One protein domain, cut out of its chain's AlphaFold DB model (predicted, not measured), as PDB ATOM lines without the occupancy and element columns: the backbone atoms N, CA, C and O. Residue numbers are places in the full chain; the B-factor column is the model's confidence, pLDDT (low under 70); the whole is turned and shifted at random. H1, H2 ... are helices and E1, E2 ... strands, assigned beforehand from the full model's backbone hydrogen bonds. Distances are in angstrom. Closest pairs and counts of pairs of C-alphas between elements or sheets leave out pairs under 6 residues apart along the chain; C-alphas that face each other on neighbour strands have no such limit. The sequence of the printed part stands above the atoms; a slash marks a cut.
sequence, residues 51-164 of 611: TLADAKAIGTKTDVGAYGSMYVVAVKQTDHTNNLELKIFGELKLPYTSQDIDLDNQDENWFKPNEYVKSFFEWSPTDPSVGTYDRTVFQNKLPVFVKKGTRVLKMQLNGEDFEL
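AT A GLANCE: This is residues 51 to 164 of the 611 residues of the protein "LPXTG-domain-containing protein cell wall anchor domain" of Atopobium minutum 10063974 (UniProt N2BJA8). Two sheets lie partly face to face as a sandwich: a large, strongly twisted sheet built on the long hairpin of E2 and E3, and a small sheet of E4, E8 and E9 over part of one of its faces. The short helix H1 lies across the strands on the other face of the large sheet. The printed part has 114 residues, with one named helix and nine named strands in the order H1 E1 E2 E3 E4 E5 E6 E7 E8 E9; the large sheet is branched, with antiparallel neighbours, and the small one has the order E4, E8, E9, all antiparallel. The class is mostly strand, although under half of the residues are in named elements. The whole is compact, with a radius of gyration of the C-alphas of 13.7 A, and only just elongated, with spans of 42 by 28 by 21 A.

IN THESE COORDINATES: In the large sheet, E2 is residues 68 to 77, 28.4 A long, and E3 is residues 83 to 92, 28.6 A long. C-alpha 68 is at (23.159, -13.589, -32.169). The sheet also holds E1, residues 60 to 63, E5, residues 121 to 123, E6, residues 137 to 140, and E7, residues 144 to 147. The small sheet holds E4, residues 110 to 112, E8, residues 152 to 157 and 15.3 A long, and E9, residues 160 to 164 and 12.7 A long. E9 ends with C-alpha 164 at (34.814, -13.594, -27.458). H1 is residues 52 to 58, 10.0 A long, from C-alpha 52 at (24.044, -2.041, -25.058).

HOW THE PARTS SIT: E1, E2 and E3 form a meander, each strand the antiparallel neighbour of the one before. N 62 and O 70 are 2.8 A apart between E1 and E2, and N 71 and O 89 are 2.8 A apart between E2 and E3, within hydrogen-bond range. On the other side of E3 from E2 lie E6, with N 90 and O 138 2.8 A apart, and E7, with N 84 and O 146 2.8 A apart. E5 and E6 form a hairpin, with N 122 and O 139 2.8 A apart. H1 is on this sheet at a height of 7.9 A, only just over E2, on which 3 of its C-alphas fall, and runs across the strands at 68 degrees to E2 on the local plane. The closest C-alphas of H1 and E2, those of Ala 55 and Tyr 71, are 5.8 A apart. In H1 every O i to N i+4 pair is within hydrogen-bond range. In the small sheet N 112 and O 154 are 2.8 A apart between E4 and E8, and N 155 and O 162 are 2.9 A apart in the hairpin of E8 and E9. The facing parts of the two sheets are 9.3 A apart, centre to centre, and their strands stand at 32 degrees.

THE WHOLE: The two C-alphas farthest apart, those of His 80 and Pro 95, are 44.4 A apart. The printed part has no cut. The links E3 to E4, 17 residues, and E5 to E6, 13 residues, are long. The mean pLDDT of the printed part is 88.6, and it is under 70 at residue 128 and residues 130 to 132.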
ATOM      1  N   THR A  51      25.613   1.318 -21.799       86.50
ATOM      2  CA  THR A  51      24.429   0.613 -22.304       86.50
ATOM      3  C   THR A  51      24.792  -0.345 -23.443       86.50
ATOM      4  O   THR A  51      25.873  -0.260 -24.030       86.50
ATOM      5  N   LEU A  52      23.867  -1.231 -23.841       87.81
ATOM      6  CA  LEU A  52      24.044  -2.041 -25.058       87.81
ATOM      7  C   LEU A  52      24.236  -1.157 -26.306       87.81
ATOM      8  O   LEU A  52      25.003  -1.518 -27.195       87.81
ATOM      9  N   ALA A  53      23.551  -0.013 -26.392       86.81
ATOM     10  CA  ALA A  53      23.693   0.899 -27.526       86.81
ATOM     11  C   ALA A  53      25.120   1.464 -27.610       86.81
ATOM     12  O   ALA A  53      25.708   1.480 -28.692       86.81
ATOM     13  N   ASP A  54      25.701   1.827 -26.465       85.38
ATOM     14  CA  ASP A  54      27.097   2.254 -26.376       85.38
ATOM     15  C   ASP A  54      28.027   1.097 -26.751       85.38
ATOM     16  O   ASP A  54      28.891   1.243 -27.613       85.38
ATOM     17  N   ALA A  55      27.798  -0.098 -26.198       88.56
ATOM     18  CA  ALA A  55      28.597  -1.281 -26.502       88.56
ATOM     19  C   ALA A  55      28.579  -1.658 -27.991       88.56
ATOM     20  O   ALA A  55      29.594  -2.099 -28.526       88.56
ATOM     21  N   LYS A  56      27.463  -1.433 -28.691       90.94
ATOM     22  CA  LYS A  56      27.377  -1.592 -30.148       90.94
ATOM     23  C   LYS A  56      28.188  -0.549 -30.912       90.94
ATOM     24  O   LYS A  56      28.687  -0.857 -31.991       90.94
ATOM     25  N   ALA A  57      28.285   0.670 -30.388       86.75
ATOM     26  CA  ALA A  57      28.977   1.777 -31.037       86.75
ATOM     27  C   ALA A  57      30.502   1.721 -30.847       86.75
ATOM     28  O   ALA A  57      31.236   2.013 -31.789       86.75
ATOM     29  N   ILE A  58      30.972   1.353 -29.648       84.75
ATOM     30  CA  ILE A  58      32.397   1.429 -29.265       84.75
ATOM     31  C   ILE A  58      33.034   0.077 -28.912       84.75
ATOM     32  O   ILE A  58      34.251  -0.017 -28.751       84.75
ATOM     33  N   GLY A  59      32.229  -0.973 -28.749       88.19
ATOM     34  CA  GLY A  59      32.694  -2.297 -28.343       88.19
ATOM     35  C   GLY A  59      33.181  -3.161 -29.502       88.19
ATOM     36  O   GLY A  59      32.881  -2.937 -30.674       88.19
ATOM     37  N   THR A  60      33.924  -4.210 -29.159       92.31
ATOM     38  CA  THR A  60      34.319  -5.253 -30.111       92.31
ATOM     39  C   THR A  60      33.183  -6.255 -30.270       92.31
ATOM     40  O   THR A  60      32.767  -6.887 -29.296       92.31
ATOM     41  N   LYS A  61      32.680  -6.400 -31.500       94.75
ATOM     42  CA  LYS A  61      31.611  -7.343 -31.843       94.75
ATOM     43  C   LYS A  61      32.172  -8.744 -32.097       94.75
ATOM     44  O   LYS A  61      33.125  -8.897 -32.855       94.75
ATOM     45  N   THR A  62      31.527  -9.759 -31.531       95.62
ATOM     46  CA  THR A  62      31.730 -11.178 -31.857       95.62
ATOM     47  C   THR A  62      30.396 -11.790 -32.279       95.62
ATOM     48  O   THR A  62      29.406 -11.644 -31.568       95.62
ATOM     49  N   ASP A  63      30.346 -12.474 -33.420       93.00
ATOM     50  CA  ASP A  63      29.153 -13.221 -33.833       93.00
ATOM     51  C   ASP A  63      29.149 -14.611 -33.182       93.00
ATOM     52  O   ASP A  63      30.129 -15.348 -33.282       93.00
ATOM     53  N   VAL A  64      28.040 -14.982 -32.537       91.81
ATOM     54  CA  VAL A  64      27.871 -16.274 -31.842       91.81
ATOM     55  C   VAL A  64      26.955 -17.206 -32.638       91.81
ATOM     56  O   VAL A  64      25.961 -17.739 -32.151       91.81
ATOM     57  N   GLY A  65      27.274 -17.366 -33.924       87.94
ATOM     58  CA  GLY A  65      26.575 -18.282 -34.826       87.94
ATOM     59  C   GLY A  65      25.100 -17.925 -35.042       87.94
ATOM     60  O   GLY A  65      24.767 -16.799 -35.417       87.94
ATOM     61  N   ALA A  66      24.214 -18.906 -34.853       87.44
ATOM     62  CA  ALA A  66      22.772 -18.725 -35.029       87.44
ATOM     63  C   ALA A  66      22.134 -17.881 -33.911       87.44
ATOM     64  O   ALA A  66      21.104 -17.251 -34.155       87.44
ATOM     65  N   TYR A  67      22.760 -17.838 -32.728       90.50
ATOM     66  CA  TYR A  67      22.180 -17.257 -31.520       90.50
ATOM     67  C   TYR A  67      22.138 -15.732 -31.534       90.50
ATOM     68  O   TYR A  67      21.188 -15.162 -31.012       90.50
ATOM     69  N   GLY A  68      23.120 -15.054 -32.136       93.38
ATOM     70  CA  GLY A  68      23.159 -13.589 -32.169       93.38
ATOM     71  C   GLY A  68      24.564 -13.000 -32.140       93.38
ATOM     72  O   GLY A  68      25.482 -13.511 -32.788       93.38
ATOM     73  N   SER A  69      24.728 -11.897 -31.411       95.69
ATOM     74  CA  SER A  69      25.986 -11.152 -31.336       95.69
ATOM     75  C   SER A  69      26.331 -10.746 -29.906       95.69
ATOM     76  O   SER A  69      25.465 -10.429 -29.099       95.69
ATOM     77  N   MET A  70      27.626 -10.715 -29.621       95.44
ATOM     78  CA  MET A  70      28.213 -10.290 -28.358       95.44
ATOM     79  C   MET A  70      29.046  -9.027 -28.573       95.44
ATOM     80  O   MET A  70      29.672  -8.862 -29.620       95.44
ATOM     81  N   TYR A  71      29.085  -8.155 -27.573       94.88
ATOM     82  CA  TYR A  71      29.783  -6.876 -27.586       94.88
ATOM     83  C   TYR A  71      30.611  -6.739 -26.311       94.88
ATOM     84  O   TYR A  71      30.071  -6.805 -25.207       94.88
ATOM     85  N   VAL A  72      31.921  -6.550 -26.457       94.31
ATOM     86  CA  VAL A  72      32.853  -6.381 -25.331       94.31
ATOM     87  C   VAL A  72      33.425  -4.969 -25.346       94.31
ATOM     88  O   VAL A  72      33.989  -4.532 -26.349       94.31
ATOM     89  N   VAL A  73      33.312  -4.270 -24.220       92.75
ATOM     90  CA  VAL A  73      33.795  -2.900 -24.016       92.75
ATOM     91  C   VAL A  73      34.812  -2.905 -22.881       92.75
ATOM     92  O   VAL A  73      34.517  -3.416 -21.803       92.75
ATOM     93  N   ALA A  74      35.992  -2.330 -23.099       90.69
ATOM     94  CA  ALA A  74      36.975  -2.088 -22.045       90.69
ATOM     95  C   ALA A  74      36.787  -0.665 -21.498       90.69
ATOM     96  O   ALA A  74      36.964   0.300 -22.236       90.69
ATOM     97  N   VAL A  75      36.401  -0.537 -20.227       86.69
ATOM     98  CA  VAL A  75      35.910   0.736 -19.654       86.69
ATOM     99  C   VAL A  75      36.905   1.426 -18.729       86.69
ATOM    100  O   VAL A  75      36.849   2.640 -18.572       86.69
ATOM    101  N   LYS A  76      37.814   0.665 -18.114       84.50
ATOM    102  CA  LYS A  76      38.794   1.180 -17.152       84.50
ATOM    103  C   LYS A  76      40.074   0.361 -17.183       84.50
ATOM    104  O   LYS A  76      40.034  -0.843 -17.434       84.50
ATOM    105  N   GLN A  77      41.204   1.005 -16.899       84.75
ATOM    106  CA  GLN A  77      42.478   0.335 -16.645       84.75
ATOM    107  C   GLN A  77      42.855   0.509 -15.171       84.75
ATOM    108  O   GLN A  77      42.789   1.607 -14.627       84.75
ATOM    109  N   THR A  78      43.233  -0.576 -14.498       81.38
ATOM    110  CA  THR A  78      43.618  -0.529 -13.081       81.38
ATOM    111  C   THR A  78      45.066  -0.060 -12.898       81.38
ATOM    112  O   THR A  78      45.991  -0.673 -13.430       81.38
ATOM    113  N   ASP A  79      45.275   0.965 -12.066       70.31
ATOM    114  CA  ASP A  79      46.577   1.629 -11.852       70.31
ATOM    115  C   ASP A  79      47.724   0.693 -11.411       70.31
ATOM    116  O   ASP A  79      48.879   0.928 -11.756       70.31
ATOM    117  N   HIS A  80      47.440  -0.373 -10.651       71.25
ATOM    118  CA  HIS A  80      48.483  -1.250 -10.085       71.25
ATOM    119  C   HIS A  80      48.690  -2.567 -10.833       71.25
ATOM    120  O   HIS A  80      49.774  -3.143 -10.786       71.25
ATOM    121  N   THR A  81      47.649  -3.079 -11.489       79.94
ATOM    122  CA  THR A  81      47.697  -4.385 -12.162       79.94
ATOM    123  C   THR A  81      47.681  -4.271 -13.680       79.94
ATOM    124  O   THR A  81      47.925  -5.274 -14.346       79.94
ATOM    125  N   ASN A  82      47.433  -3.075 -14.229       82.50
ATOM    126  CA  ASN A  82      47.267  -2.837 -15.665       82.50
ATOM    127  C   ASN A  82      46.238  -3.777 -16.311       82.50
ATOM    128  O   ASN A  82      46.354  -4.135 -17.484       82.50
ATOM    129  N   ASN A  83      45.233  -4.202 -15.545       89.00
ATOM    130  CA  ASN A  83      44.139  -5.007 -16.063       89.00
ATOM    131  C   ASN A  83      43.077  -4.086 -16.663       89.00
ATOM    132  O   ASN A  83      42.838  -2.990 -16.155       89.00
ATOM    133  N   LEU A  84      42.424  -4.558 -17.719       90.19
ATOM    134  CA  LEU A  84      41.245  -3.918 -18.282       90.19
ATOM    135  C   LEU A  84      40.006  -4.431 -17.552       90.19
ATOM    136  O   LEU A  84      39.819  -5.644 -17.427       90.19
ATOM    137  N   GLU A  85      39.170  -3.514 -17.085       91.62
ATOM    138  CA  GLU A  85      37.810  -3.815 -16.657       91.62
ATOM    139  C   GLU A  85      36.899  -3.874 -17.887       91.62
ATOM    140  O   GLU A  85      36.867  -2.936 -18.689       91.62
ATOM    141  N   LEU A  86      36.172  -4.981 -18.044       92.06
ATOM    142  CA  LEU A  86      35.294  -5.235 -19.178       92.06
ATOM    143  C   LEU A  86      33.815  -5.158 -18.790       92.06
ATOM    144  O   LEU A  86      33.395  -5.628 -17.728       92.06
ATOM    145  N   LYS A  87      33.016  -4.655 -19.731       92.31
ATOM    146  CA  LYS A  87      31.564  -4.830 -19.798       92.31
ATOM    147  C   LYS A  87      31.234  -5.653 -21.038       92.31
ATOM    148  O   LYS A  87      31.705  -5.347 -22.132       92.31
ATOM    149  N   ILE A  88      30.472  -6.723 -20.854       93.94
ATOM    150  CA  ILE A  88      30.125  -7.691 -21.893       93.94
ATOM    151  C   ILE A  88      28.610  -7.703 -22.021       93.94
ATOM    152  O   ILE A  88      27.924  -7.923 -21.026       93.94
ATOM    153  N   PHE A  89      28.116  -7.520 -23.240       94.44
ATOM    154  CA  PHE A  89      26.701  -7.594 -23.581       94.44
ATOM    155  C   PHE A  89      26.470  -8.634 -24.670       94.44
ATOM    156  O   PHE A  89      27.275  -8.755 -25.590       94.44
ATOM    157  N   GLY A  90      25.360  -9.354 -24.590       94.12
ATOM    158  CA  GLY A  90      24.864 -10.239 -25.634       94.12
ATOM    159  C   GLY A  90      23.490  -9.796 -26.107       94.12
ATOM    160  O   GLY A  90      22.673  -9.350 -25.305       94.12
ATOM    161  N   GLU A  91      23.247  -9.911 -27.406       94.25
ATOM    162  CA  GLU A  91      21.949  -9.694 -28.038       94.25
ATOM    163  C   GLU A  91      21.596 -10.917 -28.885       94.25
ATOM    164  O   GLU A  91      22.294 -11.255 -29.849       94.25
ATOM    165  N   LEU A  92      20.501 -11.572 -28.516       92.88
ATOM    166  CA  LEU A  92      19.954 -12.714 -29.223       92.88
ATOM    167  C   LEU A  92      19.239 -12.276 -30.497       92.88
ATOM    168  O   LEU A  92      18.509 -11.285 -30.542       92.88
ATOM    169  N   LYS A  93      19.439 -13.059 -31.551       91.62
ATOM    170  CA  LYS A  93      18.763 -12.907 -32.830       91.62
ATOM    171  C   LYS A  93      17.472 -13.716 -32.814       91.62
ATOM    172  O   LYS A  93      17.475 -14.896 -32.479       91.62
ATOM    173  N   LEU A  94      16.381 -13.114 -33.286       84.62
ATOM    174  CA  LEU A  94      15.118 -13.832 -33.474       84.62
ATOM    175  C   LEU A  94      15.314 -15.079 -34.372       84.62
ATOM    176  O   LEU A  94      15.979 -14.972 -35.411       84.62
ATOM    177  N   PRO A  95      14.723 -16.240 -34.022       86.69
ATOM    178  CA  PRO A  95      13.674 -16.419 -33.012       86.69
ATOM    179  C   PRO A  95      14.152 -16.692 -31.569       86.69
ATOM    180  O   PRO A  95      13.291 -16.922 -30.731       86.69
ATOM    181  N   TYR A  96      15.455 -16.667 -31.262       90.62
ATOM    182  CA  TYR A  96      15.962 -17.017 -29.926       90.62
ATOM    183  C   TYR A  96      15.602 -15.976 -28.855       90.62
ATOM    184  O   TYR A  96      15.784 -14.773 -29.059       90.62
ATOM    185  N   THR A  97      15.145 -16.456 -27.699       90.25
ATOM    186  CA  THR A  97      14.770 -15.655 -26.520       90.25
ATOM    187  C   THR A  97      15.215 -16.331 -25.216       90.25
ATOM    188  O   THR A  97      15.800 -17.415 -25.225       90.25
ATOM    189  N   SER A  98      14.880 -15.741 -24.066       88.69
ATOM    190  CA  SER A  98      15.050 -16.354 -22.741       88.69
ATOM    191  C   SER A  98      14.312 -17.678 -22.518       88.69
ATOM    192  O   SER A  98      14.559 -18.335 -21.513       88.69
ATOM    193  N   GLN A  99      13.403 -18.075 -23.414       88.12
ATOM    194  CA  GLN A  99      12.806 -19.417 -23.389       88.12
ATOM    195  C   GLN A  99      13.731 -20.484 -23.984       88.12
ATOM    196  O   GLN A  99      13.610 -21.654 -23.631       88.12
ATOM    197  N   ASP A 100      14.635 -20.084 -24.879       89.12
ATOM    198  CA  ASP A 100      15.523 -20.989 -25.610       89.12
ATOM    199  C   ASP A 100      16.909 -21.089 -24.967       89.12
ATOM    200  O   ASP A 100      17.605 -22.082 -25.155       89.12
ATOM    201  N   ILE A 101      17.319 -20.058 -24.222       89.81
ATOM    202  CA  ILE A 101      18.616 -19.991 -23.546       89.81
ATOM    203  C   ILE A 101      18.381 -19.763 -22.057       89.81
ATOM    204  O   ILE A 101      17.937 -18.693 -21.647       89.81
ATOM    205  N   ASP A 102      18.726 -20.752 -21.237       90.00
ATOM    206  CA  ASP A 102      18.650 -20.645 -19.781       90.00
ATOM    207  C   ASP A 102      19.990 -20.182 -19.189       90.00
ATOM    208  O   ASP A 102      20.887 -20.984 -18.925       90.00
ATOM    209  N   LEU A 103      20.135 -18.873 -18.960       90.44
ATOM    210  CA  LEU A 103      21.351 -18.306 -18.360       90.44
ATOM    211  C   LEU A 103      21.596 -18.758 -16.908       90.44
ATOM    212  O   LEU A 103      22.722 -18.614 -16.428       90.44
ATOM    213  N   ASP A 104      20.596 -19.322 -16.217       88.31
ATOM    214  CA  ASP A 104      20.795 -19.915 -14.890       88.31
ATOM    215  C   ASP A 104      21.461 -21.303 -14.980       88.31
ATOM    216  O   ASP A 104      22.078 -21.755 -14.007       88.31
ATOM    217  N   ASN A 105      21.444 -21.946 -16.158       91.62
ATOM    218  CA  ASN A 105      22.242 -23.138 -16.441       91.62
ATOM    219  C   ASN A 105      23.723 -22.773 -16.662       91.62
ATOM    220  O   ASN A 105      24.222 -22.629 -17.780       91.62
ATOM    221  N   GLN A 106      24.443 -22.643 -15.549       88.44
ATOM    222  CA  GLN A 106      25.857 -22.259 -15.491       88.44
ATOM    223  C   GLN A 106      26.834 -23.293 -16.076       88.44
ATOM    224  O   GLN A 106      28.009 -22.968 -16.295       88.44
ATOM    225  N   ASP A 107      26.382 -24.523 -16.330       89.50
ATOM    226  CA  ASP A 107      27.195 -25.534 -17.009       89.50
ATOM    227  C   ASP A 107      27.262 -25.283 -18.515       89.50
ATOM    228  O   ASP A 107      28.306 -25.550 -19.106       89.50
ATOM    229  N   GLU A 108      26.213 -24.686 -19.090       91.12
ATOM    230  CA  GLU A 108      26.051 -24.435 -20.529       91.12
ATOM    231  C   GLU A 108      26.238 -22.962 -20.925       91.12
ATOM    232  O   GLU A 108      26.460 -22.670 -22.101       91.12
ATOM    233  N   ASN A 109      26.166 -22.034 -19.962       93.00
ATOM    234  CA  ASN A 109      26.233 -20.590 -20.192       93.00
ATOM    235  C   ASN A 109      27.259 -19.928 -19.261       93.00
ATOM    236  O   ASN A 109      26.965 -19.562 -18.122       93.00
ATOM    237  N   TRP A 110      28.493 -19.767 -19.736       93.88
ATOM    238  CA  TRP A 110      29.588 -19.196 -18.944       93.88
ATOM    239  C   TRP A 110      30.650 -18.538 -19.823       93.88
ATOM    240  O   TRP A 110      30.744 -18.783 -21.019       93.88
ATOM    241  N   PHE A 111      31.511 -17.724 -19.221       94.75
ATOM    242  CA  PHE A 111      32.736 -17.232 -19.849       94.75
ATOM    243  C   PHE A 111      33.904 -17.252 -18.865       94.75
ATOM    244  O   PHE A 111      33.720 -17.348 -17.653       94.75
ATOM    245  N   LYS A 112      35.131 -17.204 -19.380       94.44
ATOM    246  CA  LYS A 112      36.361 -17.283 -18.589       94.44
ATOM    247  C   LYS A 112      37.188 -16.005 -18.737       94.44
ATOM    248  O   LYS A 112      37.870 -15.863 -19.750       94.44
ATOM    249  N   PRO A 113      37.186 -15.103 -17.733       89.88
ATOM    250  CA  PRO A 113      38.090 -13.947 -17.692       89.88
ATOM    251  C   PRO A 113      39.573 -14.347 -17.666       89.88
ATOM    252  O   PRO A 113      40.443 -13.599 -18.105       89.88
ATOM    253  N   ASN A 114      39.865 -15.528 -17.119       88.31
ATOM    254  CA  ASN A 114      41.178 -16.163 -17.110       88.31
ATOM    255  C   ASN A 114      41.016 -17.694 -17.104       88.31
ATOM    256  O   ASN A 114      39.904 -18.213 -17.033       88.31
ATOM    257  N   GLU A 115      42.120 -18.435 -17.164       86.31
ATOM    258  CA  GLU A 115      42.090 -19.901 -17.253       86.31
ATOM    259  C   GLU A 115      41.504 -20.616 -16.017       86.31
ATOM    260  O   GLU A 115      41.043 -21.754 -16.137       86.31
ATOM    261  N   TYR A 116      41.451 -19.942 -14.862       87.69
ATOM    262  CA  TYR A 116      41.086 -20.523 -13.566       87.69
ATOM    263  C   TYR A 116      39.649 -20.230 -13.121       87.69
ATOM    264  O   TYR A 116      39.103 -20.974 -12.309       87.69
ATOM    265  N   VAL A 117      39.026 -19.160 -13.622       89.38
ATOM    266  CA  VAL A 117      37.738 -18.659 -13.113       89.38
ATOM    267  C   VAL A 117      36.677 -18.688 -14.208       89.38
ATOM    268  O   VAL A 117      36.878 -18.110 -15.273       89.38
ATOM    269  N   LYS A 118      35.529 -19.321 -13.927       91.06
ATOM    270  CA  LYS A 118      34.291 -19.142 -14.701       91.06
ATOM    271  C   LYS A 118      33.503 -17.952 -14.146       91.06
ATOM    272  O   LYS A 118      33.469 -17.715 -12.942       91.06
ATOM    273  N   SER A 119      32.873 -17.204 -15.032       93.38
ATOM    274  CA  SER A 119      31.948 -16.113 -14.746       93.38
ATOM    275  C   SER A 119      30.697 -16.289 -15.596       93.38
ATOM    276  O   SER A 119      30.704 -17.037 -16.575       93.38
ATOM    277  N   PHE A 120      29.617 -15.628 -15.194       93.38
ATOM    278  CA  PHE A 120      28.282 -15.919 -15.705       93.38
ATOM    279  C   PHE A 120      27.583 -14.658 -16.184       93.38
ATOM    280  O   PHE A 120      27.897 -13.538 -15.756       93.38
ATOM    281  N   PHE A 121      26.638 -14.875 -17.087       92.75
ATOM    282  CA  PHE A 121      25.776 -13.837 -17.612       92.75
ATOM    283  C   PHE A 121      24.521 -13.692 -16.754       92.75
ATOM    284  O   PHE A 121      24.161 -14.575 -15.979       92.75
ATOM    285  N   GLU A 122      23.857 -12.561 -16.898       92.06
ATOM    286  CA  GLU A 122      22.520 -12.314 -16.387       92.06
ATOM    287  C   GLU A 122      21.707 -11.592 -17.456       92.06
ATOM    288  O   GLU A 122      22.253 -10.845 -18.270       92.06
ATOM    289  N   TRP A 123      20.395 -11.788 -17.445       92.19
ATOM    290  CA  TRP A 123      19.505 -10.998 -18.286       92.19
ATOM    291  C   TRP A 123      19.632  -9.514 -17.946       92.19
ATOM    292  O   TRP A 123      19.552  -9.135 -16.776       92.19
ATOM    293  N   SER A 124      19.822  -8.680 -18.969       88.38
ATOM    294  CA  SER A 124      20.056  -7.254 -18.773       88.38
ATOM    295  C   SER A 124      18.803  -6.601 -18.180       88.38
ATOM    296  O   SER A 124      17.699  -6.818 -18.685       88.38
ATOM    297  N   PRO A 125      18.936  -5.770 -17.132       81.94
ATOM    298  CA  PRO A 125      17.798  -5.053 -16.559       81.94
ATOM    299  C   PRO A 125      17.227  -3.996 -17.517       81.94
ATOM    300  O   PRO A 125      16.100  -3.546 -17.325       81.94
ATOM    301  N   THR A 126      17.993  -3.603 -18.540       76.81
ATOM    302  CA  THR A 126      17.619  -2.604 -19.550       76.81
ATOM    303  C   THR A 126      17.148  -3.225 -20.869       76.81
ATOM    304  O   THR A 126      17.127  -2.544 -21.893       76.81
ATOM    305  N   ASP A 127      16.811  -4.519 -20.877       79.56
ATOM    306  CA  ASP A 127      16.265  -5.201 -22.052       79.56
ATOM    307  C   ASP A 127      14.932  -4.545 -22.497       79.56
ATOM    308  O   ASP A 127      14.034  -4.371 -21.669       79.56
ATOM    309  N   PRO A 128      14.782  -4.151 -23.780       69.56
ATOM    310  CA  PRO A 128      13.581  -3.483 -24.282       69.56
ATOM    311  C   PRO A 128      12.368  -4.412 -24.504       69.56
ATOM    312  O   PRO A 128      11.298  -3.928 -24.881       69.56
ATOM    313  N   SER A 129      12.512  -5.728 -24.333       74.31
ATOM    314  CA  SER A 129      11.431  -6.712 -24.490       74.31
ATOM    315  C   SER A 129      10.343  -6.598 -23.409       74.31
ATOM    316  O   SER A 129      10.567  -6.168 -22.279       74.31
ATOM    317  N   VAL A 130       9.109  -6.973 -23.767       56.16
ATOM    318  CA  VAL A 130       7.881  -6.603 -23.028       56.16
ATOM    319  C   VAL A 130       7.501  -7.608 -21.918       56.16
ATOM    320  O   VAL A 130       6.417  -7.517 -21.341       56.16
ATOM    321  N   GLY A 131       8.366  -8.567 -21.568       65.50
ATOM    322  CA  GLY A 131       8.046  -9.591 -20.567       65.50
ATOM    323  C   GLY A 131       9.230 -10.458 -20.135       65.50
ATOM    324  O   GLY A 131      10.263 -10.503 -20.790       65.50
ATOM    325  N   THR A 132       9.076 -11.179 -19.018       66.00
ATOM    326  CA  THR A 132      10.129 -12.033 -18.427       66.00
ATOM    327  C   THR A 132      10.605 -13.157 -19.353       66.00
ATOM    328  O   THR A 132      11.717 -13.638 -19.178       66.00
ATOM    329  N   TYR A 133       9.775 -13.563 -20.317       71.00
ATOM    330  CA  TYR A 133      10.014 -14.720 -21.181       71.00
ATOM    331  C   TYR A 133      10.462 -14.367 -22.606       71.00
ATOM    332  O   TYR A 133      10.849 -15.273 -23.338       71.00
ATOM    333  N   ASP A 134      10.465 -13.089 -22.986       82.06
ATOM    334  CA  ASP A 134      10.824 -12.642 -24.342       82.06
ATOM    335  C   ASP A 134      12.154 -11.875 -24.366       82.06
ATOM    336  O   ASP A 134      12.418 -11.105 -25.291       82.06
ATOM    337  N   ARG A 135      12.990 -12.062 -23.335       89.06
ATOM    338  CA  ARG A 135      14.260 -11.346 -23.202       89.06
ATOM    339  C   ARG A 135      15.249 -11.792 -24.264       89.06
ATOM    340  O   ARG A 135      15.357 -12.978 -24.575       89.06
ATOM    341  N   THR A 136      15.979 -10.831 -24.807       91.38
ATOM    342  CA  THR A 136      16.979 -11.039 -25.857       91.38
ATOM    343  C   THR A 136      18.323 -10.412 -25.513       91.38
ATOM    344  O   THR A 136      19.309 -10.720 -26.171       91.38
ATOM    345  N   VAL A 137      18.411  -9.584 -24.471       92.62
ATOM    346  CA  VAL A 137      19.636  -8.884 -24.080       92.62
ATOM    347  C   VAL A 137      20.131  -9.373 -22.726       92.62
ATOM    348  O   VAL A 137      19.411  -9.364 -21.730       92.62
ATOM    349  N   PHE A 138      21.406  -9.738 -22.659       92.75
ATOM    350  CA  PHE A 138      22.069 -10.176 -21.433       92.75
ATOM    351  C   PHE A 138      23.438  -9.519 -21.267       92.75
ATOM    352  O   PHE A 138      23.976  -8.933 -22.204       92.75
ATOM    353  N   GLN A 139      23.996  -9.571 -20.061       93.69
ATOM    354  CA  GLN A 139      25.256  -8.916 -19.712       93.69
ATOM    355  C   GLN A 139      26.059  -9.709 -18.675       93.69
ATOM    356  O   GLN A 139      25.557 -10.669 -18.095       93.69
ATOM    357  N   ASN A 140      27.313  -9.329 -18.417       91.69
ATOM    358  CA  ASN A 140      28.088  -9.907 -17.315       91.69
ATOM    359  C   ASN A 140      27.576  -9.441 -15.941       91.69
ATOM    360  O   ASN A 140      27.400  -8.249 -15.710       91.69
ATOM    361  N   LYS A 141      27.437 -10.380 -14.999       82.56
ATOM    362  CA  LYS A 141      26.889 -10.118 -13.656       82.56
ATOM    363  C   LYS A 141      27.852  -9.435 -12.679       82.56
ATOM    364  O   LYS A 141      27.446  -8.646 -11.832       82.56
ATOM    365  N   LEU A 142      29.138  -9.774 -12.743       84.94
ATOM    366  CA  LEU A 142      30.181  -9.232 -11.861       84.94
ATOM    367  C   LEU A 142      31.221  -8.457 -12.679       84.94
ATOM    368  O   LEU A 142      31.372  -8.756 -13.867       84.94
ATOM    369  N   PRO A 143      31.957  -7.502 -12.076       84.44
ATOM    370  CA  PRO A 143      33.079  -6.839 -12.736       84.44
ATOM    371  C   PRO A 143      34.083  -7.857 -13.287       84.44
ATOM    372  O   PRO A 143      34.500  -8.781 -12.584       84.44
ATOM    373  N   VAL A 144      34.458  -7.694 -14.552       90.25
ATOM    374  CA  VAL A 144      35.352  -8.613 -15.263       90.25
ATOM    375  C   VAL A 144      36.686  -7.920 -15.458       90.25
ATOM    376  O   VAL A 144      36.739  -6.889 -16.111       90.25
ATOM    377  N   PHE A 145      37.767  -8.501 -14.942       91.19
ATOM    378  CA  PHE A 145      39.115  -7.965 -15.124       91.19
ATOM    379  C   PHE A 145      39.967  -8.931 -15.936       91.19
ATOM    380  O   PHE A 145      40.062 -10.115 -15.599       91.19
ATOM    381  N   VAL A 146      40.621  -8.419 -16.974       91.81
ATOM    382  CA  VAL A 146      41.501  -9.200 -17.853       91.81
ATOM    383  C   VAL A 146      42.864  -8.534 -17.964       91.81
ATOM    384  O   VAL A 146      42.976  -7.313 -17.879       91.81
ATOM    385  N   LYS A 147      43.924  -9.318 -18.175       90.12
ATOM    386  CA  LYS A 147      45.256  -8.749 -18.423       90.12
ATOM    387  C   LYS A 147      45.244  -7.961 -19.734       90.12
ATOM    388  O   LYS A 147      44.738  -8.471 -20.739       90.12
ATOM    389  N   LYS A 148      45.840  -6.765 -19.750       87.25
ATOM    390  CA  LYS A 148      46.012  -5.987 -20.987       87.25
ATOM    391  C   LYS A 148      46.753  -6.824 -22.041       87.25
ATOM    392  O   LYS A 148      47.704  -7.536 -21.718       87.25
ATOM    393  N   GLY A 149      46.275  -6.787 -23.285       85.62
ATOM    394  CA  GLY A 149      46.758  -7.641 -24.378       85.62
ATOM    395  C   GLY A 149      46.055  -9.000 -24.518       85.62
ATOM    396  O   GLY A 149      46.338  -9.724 -25.476       85.62
ATOM    397  N   THR A 150      45.125  -9.353 -23.620       91.06
ATOM    398  CA  THR A 150      44.216 -10.495 -23.824       91.06
ATOM    399  C   THR A 150      43.370 -10.248 -25.067       91.06
ATOM    400  O   THR A 150      42.702  -9.226 -25.151       91.06
ATOM    401  N   ARG A 151      43.406 -11.171 -26.034       91.31
ATOM    402  CA  ARG A 151      42.695 -11.009 -27.313       91.31
ATOM    403  C   ARG A 151      41.337 -11.695 -27.354       91.31
ATOM    404  O   ARG A 151      40.463 -11.239 -28.081       91.31
ATOM    405  N   VAL A 152      41.184 -12.795 -26.616       93.75
ATOM    406  CA  VAL A 152      39.964 -13.605 -26.614       93.75
ATOM    407  C   VAL A 152      39.625 -14.107 -25.212       93.75
ATOM    408  O   VAL A 152      40.532 -14.432 -24.443       93.75
ATOM    409  N   LEU A 153      38.333 -14.213 -24.895       94.50
ATOM    410  CA  LEU A 153      37.823 -14.974 -23.750       94.50
ATOM    411  C   LEU A 153      37.103 -16.218 -24.249       94.50
ATOM    412  O   LEU A 153      36.312 -16.150 -25.186       94.50
ATOM    413  N   LYS A 154      37.324 -17.349 -23.582       95.19
ATOM    414  CA  LYS A 154      36.531 -18.552 -23.844       95.19
ATOM    415  C   LYS A 154      35.148 -18.378 -23.241       95.19
ATOM    416  O   LYS A 154      35.049 -18.013 -22.066       95.19
ATOM    417  N   MET A 155      34.115 -18.676 -24.010       94.50
ATOM    418  CA  MET A 155      32.742 -18.714 -23.531       94.50
ATOM    419  C   MET A 155      32.026 -19.963 -24.023       94.50
ATOM    420  O   MET A 155      32.441 -20.583 -24.999       94.50
ATOM    421  N   GLN A 156      30.925 -20.271 -23.361       94.38
ATOM    422  CA  GLN A 156      29.940 -21.230 -23.807       94.38
ATOM    423  C   GLN A 156      28.563 -20.575 -23.735       94.38
ATOM    424  O   GLN A 156      28.279 -19.852 -22.773       94.38
ATOM    425  N   LEU A 157      27.749 -20.784 -24.766       93.69
ATOM    426  CA  LEU A 157      26.357 -20.352 -24.820       93.69
ATOM    427  C   LEU A 157      25.520 -21.535 -25.302       93.69
ATOM    428  O   LEU A 157      25.787 -22.075 -26.374       93.69
ATOM    429  N   ASN A 158      24.535 -21.943 -24.504       92.25
ATOM    430  CA  ASN A 158      23.672 -23.094 -24.771       92.25
ATOM    431  C   ASN A 158      24.454 -24.392 -25.079       92.25
ATOM    432  O   ASN A 158      24.105 -25.154 -25.978       92.25
ATOM    433  N   GLY A 159      25.575 -24.608 -24.378       91.31
ATOM    434  CA  GLY A 159      26.429 -25.789 -24.547       91.31
ATOM    435  C   GLY A 159      27.386 -25.743 -25.748       91.31
ATOM    436  O   GLY A 159      28.191 -26.660 -25.907       91.31
ATOM    437  N   GLU A 160      27.356 -24.683 -26.564       94.44
ATOM    438  CA  GLU A 160      28.280 -24.474 -27.688       94.44
ATOM    439  C   GLU A 160      29.431 -23.528 -27.320       94.44
ATOM    440  O   GLU A 160      29.219 -22.484 -26.699       94.44
ATOM    441  N   ASP A 161      30.657 -23.887 -27.711       95.12
ATOM    442  CA  ASP A 161      31.874 -23.132 -27.389       95.12
ATOM    443  C   ASP A 161      32.128 -21.987 -28.385       95.12
ATOM    444  O   ASP A 161      32.139 -22.188 -29.602       95.12
ATOM    445  N   PHE A 162      32.440 -20.798 -27.862       95.44
ATOM    446  CA  PHE A 162      32.812 -19.618 -28.646       95.44
ATOM    447  C   PHE A 162      34.040 -18.899 -28.061       95.44
ATOM    448  O   PHE A 162      34.385 -19.037 -26.882       95.44
ATOM    449  N   GLU A 163      34.689 -18.076 -28.887       95.19
ATOM    450  CA  GLU A 163      35.767 -17.172 -28.474       95.19
ATOM    451  C   GLU A 163      35.316 -15.715 -28.620       95.19
ATOM    452  O   GLU A 163      35.111 -15.225 -29.728       95.19
ATOM    453  N   LEU A 164      35.166 -15.014 -27.495       94.06
ATOM    454  CA  LEU A 164      34.814 -13.594 -27.458       94.06
ATOM    455  C   LEU A 164      36.034 -12.735 -27.719       94.06
ATOM    456  O   LEU A 164      36.958 -12.745 -26.909       94.06
TER     457      LEU A 164